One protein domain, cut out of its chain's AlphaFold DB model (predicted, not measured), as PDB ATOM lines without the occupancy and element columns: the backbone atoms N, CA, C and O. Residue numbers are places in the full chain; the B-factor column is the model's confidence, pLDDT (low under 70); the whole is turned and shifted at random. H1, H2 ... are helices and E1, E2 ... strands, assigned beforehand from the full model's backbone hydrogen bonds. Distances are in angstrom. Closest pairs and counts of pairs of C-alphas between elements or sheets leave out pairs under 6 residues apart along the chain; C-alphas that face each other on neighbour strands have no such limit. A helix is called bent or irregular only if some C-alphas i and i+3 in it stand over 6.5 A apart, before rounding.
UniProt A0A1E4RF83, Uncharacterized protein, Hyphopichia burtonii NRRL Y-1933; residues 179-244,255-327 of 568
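AT A GLANCE: This is residues 179 to 244 and 255 to 327 of the 568 residues of an uncharacterized protein of Hyphopichia burtonii NRRL Y-1933 (UniProt A0A1E4RF83). A strongly twisted sheet of four strands has the long helix H2 running along its edge strand E1 on one face and the short, irregular helix H5 on the other face. H1 follows directly on E3 and lies side by side with H4, both only grazing the sheet, and the unnamed stretch of residues 226 to 244 then folds back past H2; the small helices H3 and H6 lie toward opposite ends of the long axis. The printed part has 139 residues, with six named helices and four named strands in the order E1 E2 E3 H1 H2 H3 H4 E4 H5 H6. The sheet's order is E1 E2 E3 E4, all antiparallel, and the class is mixed, helices and strands. The whole is compact, with a radius of gyration of the C-alphas of 15.3 A and spans of 46 by 33 by 23 A.

HOW THE PARTS SIT: E1, residues 179 to 188, and E2, residues 194 to 202, form an antiparallel hairpin, with N 182 and O 199 at 2.8 A. E2 forms a second hairpin with E3, residues 207 to 213, where N 198 and O 210 are 3.0 A apart. These three make a meander, each strand the antiparallel neighbour of the one before. E4, residues 301 to 303, is the edge strand beside E3, with N 209 and O 302 at 2.8 A; the other edge strand is E1. H2, residues 256 to 280, is on the sheet at a height of 8.9 A, over E1, and runs along the strands at 15 degrees to E1 on the local plane; the closest C-alphas of the two are those of Val 183 and Asn 274, 4.7 A apart. H5, residues 307 to 314, is on the opposite face, which gives three layers, helices on both faces of a sheet; its closest C-alpha pair with E3 is Leu 314 and Gly 211, 6.1 A. H1, residues 214 to 225, only grazes the sheet with residues 214 to 217, and H4, residues 290 to 297, only grazes it with residues 295 to 297. H1 and H4 touch, at a shallow tilt of 19 degrees, opposite ways; their closest C-alphas, of Leu 220 and Glu 291, are 6.5 A apart. H1 and H2 are near each other, with 8 pairs of C-alphas within 10 A. H3, residues 284 to 287, is not on the sheet and is close to H4 but not clearly touching, with the C-alphas of Ile 286 and Leu 292 at 6.9 A. H6, residues 323 to 326, is not on the sheet but is near H2. Every O i to N i+4 pair is within hydrogen-bond range in H1 and H4, against 20 of 21 in H2 and 2 of 4 in H5; H3 and H6 are too short for such a pair.

IN THESE COORDINATES: E1 begins at C-alpha 179, (38.054, 29.305, 101.955), and is 27.6 A long; E2 measures 25.6 A and E3 19.8 A. H1 is 16.7 A long. H2, the longest helix, covers 36.2 A from C-alpha 256 at (-1.467, 35.423, 95.385) to C-alpha 280. H4 measures 10.3 A and H5 11.6 A. H5 is irregular: C-alphas 308 and 311 are 7.6 A apart. H3, E4 and H6 are short, and H6 ends at C-alpha 326, (8.853, 24.937, 93.232).

THE WHOLE: The two C-alphas farthest apart are those of Asp 204 and Asn 255, 47.8 A. Residues 245 to 254 are not printed, and C-alphas 244 and 255 are 10.4 A apart across this cut, which lies in the link from H1 to H2. Of the links that are printed whole, none is long. Residues 187 to 188 of E1 pair antiparallel with residues 319 to 320, in the short link from H5 to H6. The mean pLDDT of the printed part is 83.3; residues 239 to 244, 255 to 258, 307 to 308 and 327 are under 70.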
ATOM      1  N   ILE A 179      37.574  29.253 103.346       91.31
ATOM      2  CA  ILE A 179      38.054  29.305 101.955       91.31
ATOM      3  C   ILE A 179      36.891  29.537 100.987       91.31
ATOM      4  O   ILE A 179      37.018  30.330 100.057       91.31
ATOM      5  N   ASP A 180      35.768  28.851 101.206       91.69
ATOM      6  CA  ASP A 180      34.596  28.869 100.327       91.69
ATOM      7  C   ASP A 180      33.307  29.120 101.127       91.69
ATOM      8  O   ASP A 180      33.217  28.803 102.319       91.69
ATOM      9  N   VAL A 181      32.312  29.720 100.470       94.44
ATOM     10  CA  VAL A 181      31.042  30.123 101.076       94.44
ATOM     11  C   VAL A 181      29.876  29.973 100.105       94.44
ATOM     12  O   VAL A 181      29.881  30.483  98.984       94.44
ATOM     13  N   LYS A 182      28.808  29.334 100.585       93.94
ATOM     14  CA  LYS A 182      27.559  29.158  99.849       93.94
ATOM     15  C   LYS A 182      26.358  29.584 100.690       93.94
ATOM     16  O   LYS A 182      25.975  28.897 101.638       93.94
ATOM     17  N   VAL A 183      25.724  30.691 100.312       93.06
ATOM     18  CA  VAL A 183      24.400  31.092 100.816       93.06
ATOM     19  C   VAL A 183      23.369  30.413  99.917       93.06
ATOM     20  O   VAL A 183      23.108  30.863  98.807       93.06
ATOM     21  N   SER A 184      22.864  29.252 100.341       84.75
ATOM     22  CA  SER A 184      22.139  28.349  99.434       84.75
ATOM     23  C   SER A 184      20.623  28.385  99.578       84.75
ATOM     24  O   SER A 184      19.939  27.760  98.774       84.75
ATOM     25  N   ASN A 185      20.097  28.967 100.658       87.25
ATOM     26  CA  ASN A 185      18.697  28.788 101.024       87.25
ATOM     27  C   ASN A 185      18.182  29.902 101.946       87.25
ATOM     28  O   ASN A 185      18.932  30.435 102.768       87.25
ATOM     29  N   VAL A 186      16.890  30.201 101.835       90.81
ATOM     30  CA  VAL A 186      16.153  31.163 102.651       90.81
ATOM     31  C   VAL A 186      14.956  30.466 103.301       90.81
ATOM     32  O   VAL A 186      14.119  29.862 102.636       90.81
ATOM     33  N   LEU A 187      14.892  30.535 104.628       89.75
ATOM     34  CA  LEU A 187      13.956  29.779 105.450       89.75
ATOM     35  C   LEU A 187      13.146  30.699 106.364       89.75
ATOM     36  O   LEU A 187      13.618  31.745 106.814       89.75
ATOM     37  N   GLN A 188      11.926  30.278 106.687       87.06
ATOM     38  CA  GLN A 188      11.048  30.954 107.636       87.06
ATOM     39  C   GLN A 188      10.887  30.108 108.901       87.06
ATOM     40  O   GLN A 188      10.418  28.975 108.838       87.06
ATOM     41  N   ASN A 189      11.238  30.660 110.064       83.25
ATOM     42  CA  ASN A 189      11.059  29.960 111.339       83.25
ATOM     43  C   ASN A 189       9.611  30.048 111.871       83.25
ATOM     44  O   ASN A 189       8.780  30.813 111.372       83.25
ATOM     45  N   ASP A 190       9.323  29.321 112.956       77.19
ATOM     46  CA  ASP A 190       8.016  29.303 113.637       77.19
ATOM     47  C   ASP A 190       7.476  30.695 114.041       77.19
ATOM     48  O   ASP A 190       6.262  30.873 114.167       77.19
ATOM     49  N   GLN A 191       8.352  31.690 114.230       76.94
ATOM     50  CA  GLN A 191       8.003  33.076 114.571       76.94
ATOM     51  C   GLN A 191       7.780  33.969 113.337       76.94
ATOM     52  O   GLN A 191       7.596  35.177 113.474       76.94
ATOM     53  N   SER A 192       7.789  33.397 112.129       75.00
ATOM     54  CA  SER A 192       7.762  34.120 110.850       75.00
ATOM     55  C   SER A 192       8.960  35.050 110.610       75.00
ATOM     56  O   SER A 192       8.854  35.998 109.832       75.00
ATOM     57  N   ARG A 193      10.110  34.787 111.251       81.56
ATOM     58  CA  ARG A 193      11.374  35.472 110.942       81.56
ATOM     59  C   ARG A 193      12.084  34.743 109.796       81.56
ATOM     60  O   ARG A 193      12.148  33.514 109.796       81.56
ATOM     61  N   ILE A 194      12.616  35.513 108.846       88.94
ATOM     62  CA  ILE A 194      13.335  35.010 107.667       88.94
ATOM     63  C   ILE A 194      14.835  34.953 107.950       88.94
ATOM     64  O   ILE A 194      15.429  35.979 108.286       88.94
ATOM     65  N   TRP A 195      15.441  33.784 107.770       91.19
ATOM     66  CA  TRP A 195      16.872  33.545 107.948       91.19
ATOM     67  C   TRP A 195      17.466  32.828 106.729       91.19
ATOM     68  O   TRP A 195      16.753  32.186 105.961       91.19
ATOM     69  N   TYR A 196      18.773  32.961 106.533       93.31
ATOM     70  CA  TYR A 196      19.517  32.412 105.402       93.31
ATOM     71  C   TYR A 196      20.447  31.316 105.915       93.31
ATOM     72  O   TYR A 196      21.146  31.511 106.917       93.31
ATOM     73  N   LYS A 197      20.457  30.166 105.234       92.88
ATOM     74  CA  LYS A 197      21.421  29.096 105.494       92.88
ATOM     75  C   LYS A 197      22.711  29.411 104.746       92.88
ATOM     76  O   LYS A 197      22.713  29.477 103.516       92.88
ATOM     77  N   VAL A 198      23.795  29.565 105.497       94.62
ATOM     78  CA  VAL A 198      25.141  29.765 104.957       94.62
ATOM     79  C   VAL A 198      25.987  28.543 105.290       94.62
ATOM     80  O   VAL A 198      26.026  28.109 106.440       94.62
ATOM     81  N   LYS A 199      26.644  27.985 104.278       94.50
ATOM     82  CA  LYS A 199      27.655  26.935 104.393       94.50
ATOM     83  C   LYS A 199      29.022  27.571 104.173       94.50
ATOM     84  O   LYS A 199      29.213  28.216 103.148       94.50
ATOM     85  N   PHE A 200      29.945  27.364 105.097       93.62
ATOM     86  CA  PHE A 200      31.362  27.671 104.937       93.62
ATOM     87  C   PHE A 200      32.150  26.371 104.811       93.62
ATOM     88  O   PHE A 200      31.891  25.421 105.553       93.62
ATOM     89  N   THR A 201      33.115  26.353 103.897       93.94
ATOM     90  CA  THR A 201      34.157  25.325 103.832       93.94
ATOM     91  C   THR A 201      35.446  25.961 104.338       93.94
ATOM     92  O   THR A 201      35.918  26.953 103.773       93.94
ATOM     93  N   MET A 202      35.979  25.429 105.430       91.81
ATOM     94  CA  MET A 202      37.190  25.914 106.081       91.81
ATOM     95  C   MET A 202      38.450  25.316 105.438       91.81
ATOM     96  O   MET A 202      38.394  24.334 104.697       91.81
ATOM     97  N   ASN A 203      39.606  25.904 105.734       91.75
ATOM     98  CA  ASN A 203      40.914  25.429 105.275       91.75
ATOM     99  C   ASN A 203      41.387  24.108 105.909       91.75
ATOM    100  O   ASN A 203      42.286  23.479 105.360       91.75
ATOM    101  N   ASP A 204      40.792  23.682 107.023       90.25
ATOM    102  CA  ASP A 204      40.988  22.362 107.640       90.25
ATOM    103  C   ASP A 204      40.025  21.294 107.079       90.25
ATOM    104  O   ASP A 204      39.808  20.257 107.703       90.25
ATOM    105  N   GLU A 205      39.417  21.573 105.918       89.38
ATOM    106  CA  GLU A 205      38.368  20.783 105.256       89.38
ATOM    107  C   GLU A 205      37.056  20.657 106.060       89.38
ATOM    108  O   GLU A 205      36.103  20.025 105.592       89.38
ATOM    109  N   SER A 206      36.945  21.292 107.236       90.25
ATOM    110  CA  SER A 206      35.705  21.279 108.008       90.25
ATOM    111  C   SER A 206      34.607  22.105 107.332       90.25
ATOM    112  O   SER A 206      34.840  23.139 106.700       90.25
ATOM    113  N   VAL A 207      33.368  21.635 107.463       92.19
ATOM    114  CA  VAL A 207      32.189  22.286 106.894       92.19
ATOM    115  C   VAL A 207      31.322  22.816 108.023       92.19
ATOM    116  O   VAL A 207      30.816  22.047 108.842       92.19
ATOM    117  N   VAL A 208      31.111  24.131 108.039       92.69
ATOM    118  CA  VAL A 208      30.322  24.828 109.059       92.69
ATOM    119  C   VAL A 208      29.060  25.404 108.428       92.69
ATOM    120  O   VAL A 208      29.118  26.262 107.550       92.69
ATOM    121  N   TYR A 209      27.902  24.956 108.900       93.44
ATOM    122  CA  TYR A 209      26.604  25.523 108.552       93.44
ATOM    123  C   TYR A 209      26.138  26.474 109.645       93.44
ATOM    124  O   TYR A 209      26.118  26.100 110.818       93.44
ATOM    125  N   ILE A 210      25.697  27.667 109.259       93.94
ATOM    126  CA  ILE A 210      25.133  28.671 110.166       93.94
ATOM    127  C   ILE A 210      23.786  29.178 109.645       93.94
ATOM    128  O   ILE A 210      23.530  29.203 108.436       93.94
ATOM    129  N   GLY A 211      22.919  29.592 110.568       91.94
ATOM    130  CA  GLY A 211      21.659  30.261 110.253       91.94
ATOM    131  C   GLY A 211      21.721  31.728 110.660       91.94
ATOM    132  O   GLY A 211      21.912  32.017 111.839       91.94
ATOM    133  N   LYS A 212      21.571  32.648 109.701       91.88
ATOM    134  CA  LYS A 212      21.754  34.093 109.922       91.88
ATOM    135  C   LYS A 212      20.582  34.920 109.416       91.88
ATOM    136  O   LYS A 212      20.042  34.656 108.345       91.88
ATOM    137  N   TYR A 213      20.203  35.955 110.151       91.19
ATOM    138  CA  TYR A 213      19.251  36.968 109.701       91.19
ATOM    139  C   TYR A 213      19.969  38.007 108.843       91.19
ATOM    140  O   TYR A 213      21.146  38.273 109.057       91.19
ATOM    141  N   TYR A 214      19.264  38.666 107.918       90.62
ATOM    142  CA  TYR A 214      19.853  39.723 107.072       90.62
ATOM    143  C   TYR A 214      20.577  40.822 107.887       90.62
ATOM    144  O   TYR A 214      21.610  41.329 107.459       90.62
ATOM    145  N   GLN A 215      20.083  41.138 109.092       84.44
ATOM    146  CA  GLN A 215      20.724  42.096 110.000       84.44
ATOM    147  C   GLN A 215      22.153  41.685 110.399       84.44
ATOM    148  O   GLN A 215      23.003  42.547 110.592       84.44
ATOM    149  N   ASP A 216      22.445  40.387 110.477       88.94
ATOM    150  CA  ASP A 216      23.769  39.890 110.855       88.94
ATOM    151  C   ASP A 216      24.787  40.146 109.726       88.94
ATOM    152  O   ASP A 216      25.919  40.548 109.989       88.94
ATOM    153  N   PHE A 217      24.367  39.977 108.462       91.19
ATOM    154  CA  PHE A 217      25.170  40.303 107.271       91.19
ATOM    155  C   PHE A 217      25.460  41.806 107.201       91.19
ATOM    156  O   PHE A 217      26.578  42.214 106.896       91.19
ATOM    157  N   TYR A 218      24.456  42.626 107.521       88.06
ATOM    158  CA  TYR A 218      24.601  44.075 107.607       88.06
ATOM    159  C   TYR A 218      25.579  44.485 108.716       88.06
ATOM    160  O   TYR A 218      26.449  45.321 108.486       88.06
ATOM    161  N   ASN A 219      25.476  43.887 109.907       82.19
ATOM    162  CA  ASN A 219      26.372  44.191 111.026       82.19
ATOM    163  C   ASN A 219      27.829  43.855 110.677       82.19
ATOM    164  O   ASN A 219      28.716  44.666 110.933       82.19
ATOM    165  N   LEU A 220      28.062  42.705 110.032       87.81
ATOM    166  CA  LEU A 220      29.373  42.352 109.488       87.81
ATOM    167  C   LEU A 220      29.859  43.400 108.474       87.81
ATOM    168  O   LEU A 220      30.986  43.869 108.588       87.81
ATOM    169  N   HIS A 221      29.014  43.798 107.517       86.50
ATOM    170  CA  HIS A 221      29.382  44.775 106.489       86.50
ATOM    171  C   HIS A 221      29.822  46.123 107.079       86.50
ATOM    172  O   HIS A 221      30.864  46.636 106.686       86.50
ATOM    173  N   ILE A 222      29.077  46.661 108.051       77.62
ATOM    174  CA  ILE A 222      29.426  47.927 108.715       77.62
ATOM    175  C   ILE A 222      30.731  47.808 109.512       77.62
ATOM    176  O   ILE A 222      31.548  48.722 109.479       77.62
ATOM    177  N   ASN A 223      30.957  46.694 110.212       78.81
ATOM    178  CA  ASN A 223      32.205  46.508 110.954       78.81
ATOM    179  C   ASN A 223      33.416  46.432 110.007       78.81
ATOM    180  O   ASN A 223      34.462  47.003 110.299       78.81
ATOM    181  N   LEU A 224      33.259  45.784 108.847       81.38
ATOM    182  CA  LEU A 224      34.305  45.718 107.828       81.38
ATOM    183  C   LEU A 224      34.518  47.060 107.112       81.38
ATOM    184  O   LEU A 224      35.663  47.400 106.832       81.38
ATOM    185  N   SER A 225      33.469  47.850 106.846       80.19
ATOM    186  CA  SER A 225      33.605  49.160 106.179       80.19
ATOM    187  C   SER A 225      34.265  50.230 107.052       80.19
ATOM    188  O   SER A 225      34.763  51.224 106.532       80.19
ATOM    189  N   MET A 226      34.353  50.008 108.368       72.88
ATOM    190  CA  MET A 226      35.201  50.807 109.263       72.88
ATOM    191  C   MET A 226      36.700  50.476 109.146       72.88
ATOM    192  O   MET A 226      37.520  51.253 109.627       72.88
ATOM    193  N   MET A 227      37.064  49.340 108.538       73.12
ATOM    194  CA  MET A 227      38.451  48.859 108.425       73.12
ATOM    195  C   MET A 227      38.972  48.791 106.983       73.12
ATOM    196  O   MET A 227      40.183  48.776 106.770       73.12
ATOM    197  N   ILE A 228      38.080  48.694 105.993       79.75
ATOM    198  CA  ILE A 228      38.406  48.429 104.589       79.75
ATOM    199  C   ILE A 228      37.607  49.396 103.714       79.75
ATOM    200  O   ILE A 228      36.384  49.432 103.775       79.75
ATOM    201  N   GLU A 229      38.295  50.151 102.859       72.31
ATOM    202  CA  GLU A 229      37.666  51.197 102.038       72.31
ATOM    203  C   GLU A 229      36.873  50.638 100.842       72.31
ATOM    204  O   GLU A 229      35.870  51.214 100.429       72.31
ATOM    205  N   ASN A 230      37.303  49.499 100.286       79.31
ATOM    206  CA  ASN A 230      36.764  48.928  99.046       79.31
ATOM    207  C   ASN A 230      36.053  47.584  99.286       79.31
ATOM    208  O   ASN A 230      36.553  46.527  98.894       79.31
ATOM    209  N   LEU A 231      34.881  47.608  99.927       85.38
ATOM    210  CA  LEU A 231      34.022  46.421 100.048       85.38
ATOM    211  C   LEU A 231      33.100  46.210  98.833       85.38
ATOM    212  O   LEU A 231      32.650  47.174  98.208       85.38
ATOM    213  N   PRO A 232      32.724  44.950  98.531       87.31
ATOM    214  CA  PRO A 232      31.585  44.677  97.660       87.31
ATOM    215  C   PRO A 232      30.298  45.251  98.269       87.31
ATOM    216  O   PRO A 232      30.104  45.218  99.483       87.31
ATOM    217  N   LYS A 233      29.388  45.746  97.425       86.50
ATOM    218  CA  LYS A 233      28.116  46.326  97.884       86.50
ATOM    219  C   LYS A 233      27.226  45.263  98.525       86.50
ATOM    220  O   LYS A 233      26.983  44.217  97.923       86.50
ATOM    221  N   LEU A 234      26.705  45.549  99.717       89.31
ATOM    222  CA  LEU A 234      25.733  44.684 100.380       89.31
ATOM    223  C   LEU A 234      24.380  44.721  99.628       89.31
ATOM    224  O   LEU A 234      23.919  45.808  99.265       89.31
ATOM    225  N   PRO A 235      23.702  43.577  99.409       87.12
ATOM    226  CA  PRO A 235      22.369  43.546  98.804       87.12
ATOM    227  C   PRO A 235      21.355  44.308  99.655       87.12
ATOM    228  O   PRO A 235      21.363  44.177 100.872       87.12
ATOM    229  N   GLN A 236      20.452  45.075  99.041       81.44
ATOM    230  CA  GLN A 236      19.589  45.999  99.786       81.44
ATOM    231  C   GLN A 236      18.612  45.308 100.764       81.44
ATOM    232  O   GLN A 236      18.167  44.175 100.527       81.44
ATOM    233  N   PRO A 237      18.172  46.009 101.831       83.06
ATOM    234  CA  PRO A 237      17.015  45.613 102.626       83.06
ATOM    235  C   PRO A 237      15.730  45.488 101.788       83.06
ATOM    236  O   PRO A 237      15.551  46.109 100.748       83.06
ATOM    237  N   ILE A 238      14.796  44.674 102.275       81.25
ATOM    238  CA  ILE A 238      13.487  44.399 101.676       81.25
ATOM    239  C   ILE A 238      12.558  44.570 102.856       81.25
ATOM    240  O   ILE A 238      12.735  43.881 103.862       81.25
ATOM    241  N   ARG A 239      11.598  45.488 102.736       66.94
ATOM    242  CA  ARG A 239      10.581  45.694 103.766       66.94
ATOM    243  C   ARG A 239       9.929  44.355 104.088       66.94
ATOM    244  O   ARG A 239       9.281  43.773 103.220       66.94
ATOM    245  N   THR A 240      10.064  43.905 105.331       58.88
ATOM    246  CA  THR A 240       9.278  42.791 105.860       58.88
ATOM    247  C   THR A 240       7.804  43.151 105.768       58.88
ATOM    248  O   THR A 240       7.290  43.914 106.589       58.88
ATOM    249  N   GLN A 241       7.120  42.619 104.755       55.47
ATOM    250  CA  GLN A 241       5.667  42.681 104.696       55.47
ATOM    251  C   GLN A 241       5.104  41.914 105.892       55.47
ATOM    252  O   GLN A 241       5.665  40.904 106.329       55.47
ATOM    253  N   SER A 242       4.020  42.424 106.473       46.19
ATOM    254  CA  SER A 242       3.462  41.861 107.694       46.19
ATOM    255  C   SER A 242       2.795  40.510 107.420       46.19
ATOM    256  O   SER A 242       1.598  40.407 107.164       46.19
ATOM    257  N   HIS A 243       3.605  39.471 107.632       47.53
ATOM    258  CA  HIS A 243       3.270  38.056 107.765       47.53
ATOM    259  C   HIS A 243       2.958  37.273 106.473       47.53
ATOM    260  O   HIS A 243       1.812  37.209 106.030       47.53
ATOM    261  N   ILE A 244       3.914  36.432 106.055       51.38
ATOM    262  CA  ILE A 244       3.567  35.097 105.536       51.38
ATOM    263  C   ILE A 244       2.971  34.319 106.721       51.38
ATOM    264  O   ILE A 244       3.686  33.735 107.533       51.38
ATOM    265  N   ASN A 255      -4.052  36.117  98.560       55.09
ATOM    266  CA  ASN A 255      -3.358  37.356  98.140       55.09
ATOM    267  C   ASN A 255      -2.217  37.085  97.128       55.09
ATOM    268  O   ASN A 255      -1.167  37.726  97.127       55.09
ATOM    269  N   LYS A 256      -2.457  36.131  96.220       60.78
ATOM    270  CA  LYS A 256      -1.467  35.423  95.385       60.78
ATOM    271  C   LYS A 256      -0.331  36.247  94.735       60.78
ATOM    272  O   LYS A 256       0.736  35.683  94.527       60.78
ATOM    273  N   LEU A 257      -0.532  37.520  94.371       59.84
ATOM    274  CA  LEU A 257       0.447  38.298  93.588       59.84
ATOM    275  C   LEU A 257       1.464  39.088  94.432       59.84
ATOM    276  O   LEU A 257       2.610  39.232  94.011       59.84
ATOM    277  N   GLU A 258       1.072  39.625  95.591       63.44
ATOM    278  CA  GLU A 258       1.982  40.427  96.429       63.44
ATOM    279  C   GLU A 258       2.926  39.521  97.227       63.44
ATOM    280  O   GLU A 258       4.142  39.721  97.185       63.44
ATOM    281  N   ASP A 259       2.384  38.454  97.824       71.25
ATOM    282  CA  ASP A 259       3.163  37.449  98.556       71.25
ATOM    283  C   ASP A 259       4.177  36.732  97.641       71.25
ATOM    284  O   ASP A 259       5.288  36.417  98.067       71.25
ATOM    285  N   GLN A 260       3.825  36.507  96.366       74.31
ATOM    286  CA  GLN A 260       4.735  35.929  95.371       74.31
ATOM    287  C   GLN A 260       5.905  36.872  95.057       74.31
ATOM    288  O   GLN A 260       7.051  36.440  95.117       74.31
ATOM    289  N   LYS A 261       5.647  38.161  94.796       80.44
ATOM    290  CA  LYS A 261       6.718  39.144  94.542       80.44
ATOM    291  C   LYS A 261       7.647  39.313  95.741       80.44
ATOM    292  O   LYS A 261       8.852  39.494  95.572       80.44
ATOM    293  N   TYR A 262       7.100  39.259  96.956       82.81
ATOM    294  CA  TYR A 262       7.897  39.291  98.180       82.81
ATOM    295  C   TYR A 262       8.795  38.048  98.298       82.81
ATOM    296  O   TYR A 262       9.988  38.186  98.559       82.81
ATOM    297  N   LEU A 263       8.256  36.855  98.024       82.94
ATOM    298  CA  LEU A 263       9.009  35.599  98.003       82.94
ATOM    299  C   LEU A 263      10.122  35.593  96.936       82.94
ATOM    300  O   LEU A 263      11.269  35.288  97.255       82.94
ATOM    301  N   GLU A 264       9.816  36.007  95.706       84.44
ATOM    302  CA  GLU A 264      10.799  36.185  94.625       84.44
ATOM    303  C   GLU A 264      11.919  37.153  95.040       84.44
ATOM    304  O   GLU A 264      13.095  36.874  94.817       84.44
ATOM    305  N   SER A 265      11.580  38.246  95.736       86.94
ATOM    306  CA  SER A 265      12.569  39.204  96.258       86.94
ATOM    307  C   SER A 265      13.478  38.589  97.337       86.94
ATOM    308  O   SER A 265      14.668  38.897  97.389       86.94
ATOM    309  N   LEU A 266      12.951  37.712  98.203       89.06
ATOM    310  CA  LEU A 266      13.753  37.004  99.212       89.06
ATOM    311  C   LEU A 266      14.734  36.008  98.580       89.06
ATOM    312  O   LEU A 266      15.870  35.897  99.045       89.06
ATOM    313  N   ILE A 267      14.311  35.308  97.525       87.44
ATOM    314  CA  ILE A 267      15.156  34.370  96.773       87.44
ATOM    315  C   ILE A 267      16.231  35.131  95.986       87.44
ATOM    316  O   ILE A 267      17.399  34.747  96.039       87.44
ATOM    317  N   LEU A 268      15.874  36.253  95.346       89.62
ATOM    318  CA  LEU A 268      16.828  37.141  94.677       89.62
ATOM    319  C   LEU A 268      17.921  37.611  95.646       89.62
ATOM    320  O   LEU A 268      19.099  37.380  95.386       89.62
ATOM    321  N   ARG A 269      17.543  38.128  96.828       91.56
ATOM    322  CA  ARG A 269      18.524  38.457  97.874       91.56
ATOM    323  C   ARG A 269      19.396  37.261  98.243       91.56
ATOM    324  O   ARG A 269      20.574  37.460  98.507       91.56
ATOM    325  N   CYS A 270      18.836  36.060  98.380       92.62
ATOM    326  CA  CYS A 270      19.610  34.882  98.779       92.62
ATOM    327  C   CYS A 270      20.803  34.674  97.825       92.62
ATOM    328  O   CYS A 270      21.938  34.506  98.275       92.62
ATOM    329  N   ASN A 271      20.557  34.822  96.519       92.25
ATOM    330  CA  ASN A 271      21.593  34.818  95.492       92.25
ATOM    331  C   ASN A 271      22.531  36.039  95.580       92.25
ATOM    332  O   ASN A 271      23.748  35.878  95.539       92.25
ATOM    333  N   ASP A 272      22.006  37.249  95.774       92.31
ATOM    334  CA  ASP A 272      22.840  38.453  95.908       92.31
ATOM    335  C   ASP A 272      23.775  38.376  97.135       92.31
ATOM    336  O   ASP A 272      24.930  38.798  97.073       92.31
ATOM    337  N   LEU A 273      23.309  37.795  98.250       94.62
ATOM    338  CA  LEU A 273      24.112  37.534  99.449       94.62
ATOM    339  C   LEU A 273      25.183  36.478  99.175       94.62
ATOM    340  O   LEU A 273      26.298  36.616  99.677       94.62
ATOM    341  N   ASN A 274      24.875  35.460  98.366       94.12
ATOM    342  CA  ASN A 274      25.857  34.483  97.908       94.12
ATOM    343  C   ASN A 274      26.977  35.155  97.095       94.12
ATOM    344  O   ASN A 274      28.155  34.907  97.355       94.12
ATOM    345  N   ILE A 275      26.623  36.040  96.158       91.88
ATOM    346  CA  ILE A 275      27.579  36.805  95.340       91.88
ATOM    347  C   ILE A 275      28.423  37.735  96.223       91.88
ATOM    348  O   ILE A 275      29.652  37.719  96.133       91.88
ATOM    349  N   TYR A 276      27.783  38.493  97.121       94.00
ATOM    350  CA  TYR A 276      28.449  39.371  98.087       94.00
ATOM    351  C   TYR A 276      29.498  38.619  98.914       94.00
ATOM    352  O   TYR A 276      30.651  39.044  98.977       94.00
ATOM    353  N   PHE A 277      29.132  37.473  99.498       93.69
ATOM    354  CA  PHE A 277      30.043  36.696 100.338       93.69
ATOM    355  C   PHE A 277      31.203  36.079  99.542       93.69
ATOM    356  O   PHE A 277      32.342  36.091 100.007       93.69
ATOM    357  N   ASN A 278      30.946  35.628  98.311       92.44
ATOM    358  CA  ASN A 278      31.989  35.156  97.397       92.44
ATOM    359  C   ASN A 278      32.934  36.276  96.929       92.44
ATOM    360  O   ASN A 278      34.079  36.008  96.579       92.44
ATOM    361  N   HIS A 279      32.491  37.535  96.908       90.69
ATOM    362  CA  HIS A 279      33.369  38.681  96.649       90.69
ATOM    363  C   HIS A 279      34.153  39.091  97.898       90.69
ATOM    364  O   HIS A 279      35.328  39.427  97.802       90.69
ATOM    365  N   LEU A 280      33.532  38.995  99.072       89.88
ATOM    366  CA  LEU A 280      34.140  39.284 100.365       89.88
ATOM    367  C   LEU A 280      35.282  38.304 100.694       89.88
ATOM    368  O   LEU A 280      36.353  38.747 101.096       89.88
ATOM    369  N   LEU A 281      35.121  37.001 100.417       90.06
ATOM    370  CA  LEU A 281      36.203  36.011 100.565       90.06
ATOM    371  C   LEU A 281      37.325  36.120  99.515       90.06
ATOM    372  O   LEU A 281      38.365  35.490  99.692       90.06
ATOM    373  N   LYS A 282      37.186  36.918  98.444       88.44
ATOM    374  CA  LYS A 282      38.319  37.200  97.534       88.44
ATOM    375  C   LYS A 282      39.330  38.177  98.141       88.44
ATOM    376  O   LYS A 282      40.449  38.253  97.650       88.44
ATOM    377  N   ILE A 283      38.956  38.911  99.191       86.81
ATOM    378  CA  ILE A 283      39.827  39.872  99.869       86.81
ATOM    379  C   ILE A 283      40.593  39.130 100.971       86.81
ATOM    380  O   ILE A 283      40.018  38.763 101.995       86.81
ATOM    381  N   ASP A 284      41.896  38.910 100.777       82.19
ATOM    382  CA  ASP A 284      42.721  38.110 101.697       82.19
ATOM    383  C   ASP A 284      42.716  38.640 103.139       82.19
ATOM    384  O   ASP A 284      42.643  37.851 104.082       82.19
ATOM    385  N   SER A 285      42.686  39.965 103.317       82.50
ATOM    386  CA  SER A 285      42.587  40.619 104.630       82.50
ATOM    387  C   SER A 285      41.320  40.253 105.412       82.50
ATOM    388  O   SER A 285      41.306  40.386 106.631       82.50
ATOM    389  N   ILE A 286      40.255  39.802 104.736       85.31
ATOM    390  CA  ILE A 286      38.970  39.463 105.364       85.31
ATOM    391  C   ILE A 286      38.913  37.989 105.784       85.31
ATOM    392  O   ILE A 286      38.277  37.677 106.786       85.31
ATOM    393  N   LYS A 287      39.610  37.077 105.090       82.38
ATOM    394  CA  LYS A 287      39.591  35.629 105.404       82.38
ATOM    395  C   LYS A 287      39.942  35.341 106.867       82.38
ATOM    396  O   LYS A 287      39.308  34.501 107.495       82.38
ATOM    397  N   ASN A 288      40.913  36.085 107.398       79.44
ATOM    398  CA  ASN A 288      41.421  35.955 108.764       79.44
ATOM    399  C   ASN A 288      40.949  37.079 109.706       79.44
ATOM    400  O   ASN A 288      41.491  37.203 110.804       79.44
ATOM    401  N   CYS A 289      40.000  37.939 109.304       83.31
ATOM    402  CA  CYS A 289      39.573  39.026 110.184       83.31
ATOM    403  C   CYS A 289      38.692  38.512 111.331       83.31
ATOM    404  O   CYS A 289      37.895  37.576 111.188       83.31
ATOM    405  N   PHE A 290      38.828  39.153 112.491       82.81
ATOM    406  CA  PHE A 290      38.098  38.779 113.698       82.81
ATOM    407  C   PHE A 290      36.581  38.914 113.509       82.81
ATOM    408  O   PHE A 290      35.812  38.098 114.009       82.81
ATOM    409  N   GLU A 291      36.146  39.903 112.731       85.50
ATOM    410  CA  GLU A 291      34.749  40.206 112.435       85.50
ATOM    411  C   GLU A 291      34.070  39.056 111.683       85.50
ATOM    412  O   GLU A 291      32.932  38.706 112.003       85.50
ATOM    413  N   LEU A 292      34.765  38.438 110.718       87.75
ATOM    414  CA  LEU A 292      34.252  37.301 109.954       87.75
ATOM    415  C   LEU A 292      34.225  36.022 110.796       87.75
ATOM    416  O   LEU A 292      33.220  35.310 110.786       87.75
ATOM    417  N   LEU A 293      35.283  35.746 111.562       86.31
ATOM    418  CA  LEU A 293      35.317  34.593 112.468       86.31
ATOM    419  C   LEU A 293      34.214  34.705 113.532       86.31
ATOM    420  O   LEU A 293      33.421  33.782 113.705       86.31
ATOM    421  N   ASN A 294      34.051  35.881 114.145       86.44
ATOM    422  CA  ASN A 294      32.951  36.174 115.062       86.44
ATOM    423  C   ASN A 294      31.574  36.099 114.373       86.44
ATOM    424  O   ASN A 294      30.604  35.659 114.990       86.44
ATOM    425  N   PHE A 295      31.446  36.466 113.093       90.38
ATOM    426  CA  PHE A 295      30.209  36.236 112.337       90.38
ATOM    427  C   PHE A 295      29.900  34.739 112.191       90.38
ATOM    428  O   PHE A 295      28.745  34.357 112.373       90.38
ATOM    429  N   ILE A 296      30.894  33.886 111.933       89.38
ATOM    430  CA  ILE A 296      30.709  32.427 111.836       89.38
ATOM    431  C   ILE A 296      30.401  31.806 113.211       89.38
ATOM    432  O   ILE A 296      29.535  30.936 113.314       89.38
ATOM    433  N   ASP A 297      31.054  32.270 114.275       85.12
ATOM    434  CA  ASP A 297      30.911  31.710 115.625       85.12
ATOM    435  C   ASP A 297      29.684  32.208 116.403       85.12
ATOM    436  O   ASP A 297      29.245  31.556 117.354       85.12
ATOM    437  N   SER A 298      29.092  33.336 116.009       80.50
ATOM    438  CA  SER A 298      27.930  33.901 116.702       80.50
ATOM    439  C   SER A 298      26.621  33.166 116.373       80.50
ATOM    440  O   SER A 298      26.052  33.303 115.291       80.50
ATOM    441  N   GLY A 299      26.062  32.464 117.360       77.50
ATOM    442  CA  GLY A 299      24.718  31.875 117.286       77.50
ATOM    443  C   GLY A 299      24.693  30.396 116.870       77.50
ATOM    444  O   GLY A 299      25.680  29.685 117.060       77.50
ATOM    445  N   PRO A 300      23.549  29.882 116.375       81.19
ATOM    446  CA  PRO A 300      23.410  28.469 116.034       81.19
ATOM    447  C   PRO A 300      24.297  28.081 114.846       81.19
ATOM    448  O   PRO A 300      24.147  28.622 113.747       81.19
ATOM    449  N   LYS A 301      25.177  27.098 115.068       89.31
ATOM    450  CA  LYS A 301      26.012  26.478 114.036       89.31
ATOM    451  C   LYS A 301      26.003  24.954 114.140       89.31
ATOM    452  O   LYS A 301      25.831  24.402 115.226       89.31
ATOM    453  N   VAL A 302      26.209  24.281 113.013       88.12
ATOM    454  CA  VAL A 302      26.354  22.821 112.912       88.12
ATOM    455  C   VAL A 302      27.602  22.525 112.089       88.12
ATOM    456  O   VAL A 302      27.806  23.139 111.047       88.12
ATOM    457  N   ILE A 303      28.444  21.609 112.562       87.75
ATOM    458  CA  ILE A 303      29.756  21.317 111.971       87.75
ATOM    459  C   ILE A 303      29.767  19.863 111.485       87.75
ATOM    460  O   ILE A 303      29.236  18.992 112.175       87.75
ATOM    461  N   ASN A 304      30.365  19.613 110.316       82.56
ATOM    462  CA  ASN A 304      30.632  18.285 109.743       82.56
ATOM    463  C   ASN A 304      29.407  17.350 109.743       82.56
ATOM    464  O   ASN A 304      29.445  16.227 110.246       82.56
ATOM    465  N   CYS A 305      28.297  17.830 109.180       75.56
ATOM    466  CA  CYS A 305      27.024  17.116 109.119       75.56
ATOM    467  C   CYS A 305      26.475  17.008 107.686       75.56
ATOM    468  O   CYS A 305      26.757  17.835 106.816       75.56
ATOM    469  N   ASN A 306      25.652  15.983 107.453       71.69
ATOM    470  CA  ASN A 306      24.993  15.763 106.165       71.69
ATOM    471  C   ASN A 306      23.881  16.802 105.936       71.69
ATOM    472  O   ASN A 306      23.056  17.038 106.824       71.69
ATOM    473  N   ASP A 307      23.823  17.357 104.720       69.81
ATOM    474  CA  ASP A 307      22.948  18.478 104.327       69.81
ATOM    475  C   ASP A 307      21.454  18.286 104.672       69.81
ATOM    476  O   ASP A 307      20.751  19.266 104.932       69.81
ATOM    477  N   SER A 308      20.965  17.039 104.721       67.94
ATOM    478  CA  SER A 308      19.540  16.709 104.889       67.94
ATOM    479  C   SER A 308      18.929  17.137 106.226       67.94
ATOM    480  O   SER A 308      17.725  17.365 106.285       67.94
ATOM    481  N   ASN A 309      19.727  17.244 107.296       75.25
ATOM    482  CA  ASN A 309      19.217  17.484 108.656       75.25
ATOM    483  C   ASN A 309      19.653  18.843 109.236       75.25
ATOM    484  O   ASN A 309      19.305  19.178 110.368       75.25
ATOM    485  N   VAL A 310      20.401  19.644 108.467       84.50
ATOM    486  CA  VAL A 310      20.985  20.922 108.917       84.50
ATOM    487  C   VAL A 310      19.911  21.918 109.359       84.50
ATOM    488  O   VAL A 310      20.064  22.581 110.385       84.50
ATOM    489  N   ASN A 311      18.818  22.014 108.596       85.25
ATOM    490  CA  ASN A 311      17.766  23.007 108.812       85.25
ATOM    491  C   ASN A 311      17.134  22.858 110.213       85.25
ATOM    492  O   ASN A 311      17.053  23.838 110.953       85.25
ATOM    493  N   ASP A 312      16.777  21.630 110.610       82.56
ATOM    494  CA  ASP A 312      16.202  21.326 111.929       82.56
ATOM    495  C   ASP A 312      17.207  21.457 113.080       82.56
ATOM    496  O   ASP A 312      16.821  21.761 114.214       82.56
ATOM    497  N   SER A 313      18.497  21.229 112.815       83.44
ATOM    498  CA  SER A 313      19.563  21.421 113.802       83.44
ATOM    499  C   SER A 313      19.838  22.899 114.097       83.44
ATOM    500  O   SER A 313      20.135  23.230 115.244       83.44
ATOM    501  N   LEU A 314      19.699  23.785 113.103       85.50
ATOM    502  CA  LEU A 314      19.812  25.240 113.274       85.50
ATOM    503  C   LEU A 314      18.540  25.839 113.893       85.50
ATOM    504  O   LEU A 314      18.591  26.468 114.949       85.50
ATOM    505  N   TYR A 315      17.392  25.624 113.245       83.38
ATOM    506  CA  TYR A 315      16.093  26.152 113.658       83.38
ATOM    507  C   TYR A 315      14.980  25.153 113.313       83.38
ATOM    508  O   TYR A 315      14.441  25.157 112.204       83.38
ATOM    509  N   LYS A 316      14.604  24.329 114.297       82.75
ATOM    510  CA  LYS A 316      13.507  23.346 114.213       82.75
ATOM    511  C   LYS A 316      12.232  23.927 113.600       82.75
ATOM    512  O   LYS A 316      11.863  25.061 113.905       82.75
ATOM    513  N   ASN A 317      11.540  23.109 112.807       79.44
ATOM    514  CA  ASN A 317      10.284  23.454 112.126       79.44
ATOM    515  C   ASN A 317      10.401  24.629 111.131       79.44
ATOM    516  O   ASN A 317       9.388  25.253 110.805       79.44
ATOM    517  N   SER A 318      11.607  24.973 110.666       85.00
ATOM    518  CA  SER A 318      11.749  26.013 109.644       85.00
ATOM    519  C   SER A 318      11.204  25.535 108.302       85.00
ATOM    520  O   SER A 318      11.509  24.435 107.849       85.00
ATOM    521  N   ILE A 319      10.409  26.389 107.664       83.69
ATOM    522  CA  ILE A 319       9.838  26.155 106.339       83.69
ATOM    523  C   ILE A 319      10.853  26.618 105.297       83.69
ATOM    524  O   ILE A 319      11.321  27.758 105.351       83.69
ATOM    525  N   ASP A 320      11.166  25.738 104.353       86.25
ATOM    526  CA  ASP A 320      11.930  26.065 103.155       86.25
ATOM    527  C   ASP A 320      11.059  26.892 102.197       86.25
ATOM    528  O   ASP A 320       9.940  26.499 101.848       86.25
ATOM    529  N   LEU A 321      11.532  28.081 101.821       83.50
ATOM    530  CA  LEU A 321      10.776  28.980 100.951       83.50
ATOM    531  C   LEU A 321      11.046  28.740  99.458       83.50
ATOM    532  O   LEU A 321      10.244  29.184  98.635       83.50
ATOM    533  N   ILE A 322      12.119  28.024  99.106       82.81
ATOM    534  CA  ILE A 322      12.408  27.610  97.728       82.81
ATOM    535  C   ILE A 322      11.474  26.448  97.363       82.81
ATOM    536  O   ILE A 322      10.722  26.557  96.392       82.81
ATOM    537  N   ASP A 323      11.380  25.426  98.222       80.56
ATOM    538  CA  ASP A 323      10.431  24.309  98.063       80.56
ATOM    539  C   ASP A 323       8.975  24.802  97.912       80.56
ATOM    540  O   ASP A 323       8.181  24.261  97.134       80.56
ATOM    541  N   LEU A 324       8.604  25.868  98.633       76.81
ATOM    542  CA  LEU A 324       7.269  26.481  98.588       76.81
ATOM    543  C   LEU A 324       6.960  27.200  97.257       76.81
ATOM    544  O   LEU A 324       5.784  27.422  96.929       76.81
ATOM    545  N   LEU A 325       7.990  27.589  96.503       72.38
ATOM    546  CA  LEU A 325       7.855  28.135  95.155       72.38
ATOM    547  C   LEU A 325       7.813  27.007  94.112       72.38
ATOM    548  O   LEU A 325       6.918  26.996  93.267       72.38
ATOM    549  N   GLU A 326       8.722  26.035  94.204       71.19
ATOM    550  CA  GLU A 326       8.853  24.937  93.232       71.19
ATOM    551  C   GLU A 326       7.647  23.984  93.237       71.19
ATOM    552  O   GLU A 326       7.134  23.611  92.174       71.19
ATOM    553  N   SER A 327       7.100  23.685  94.422       60.75
ATOM    554  CA  SER A 327       5.894  22.856  94.611       60.75
ATOM    555  C   SER A 327       4.612  23.425  93.978       60.75
ATOM    556  O   SER A 327       3.585  22.745  93.948       60.75
TER     557      SER A 327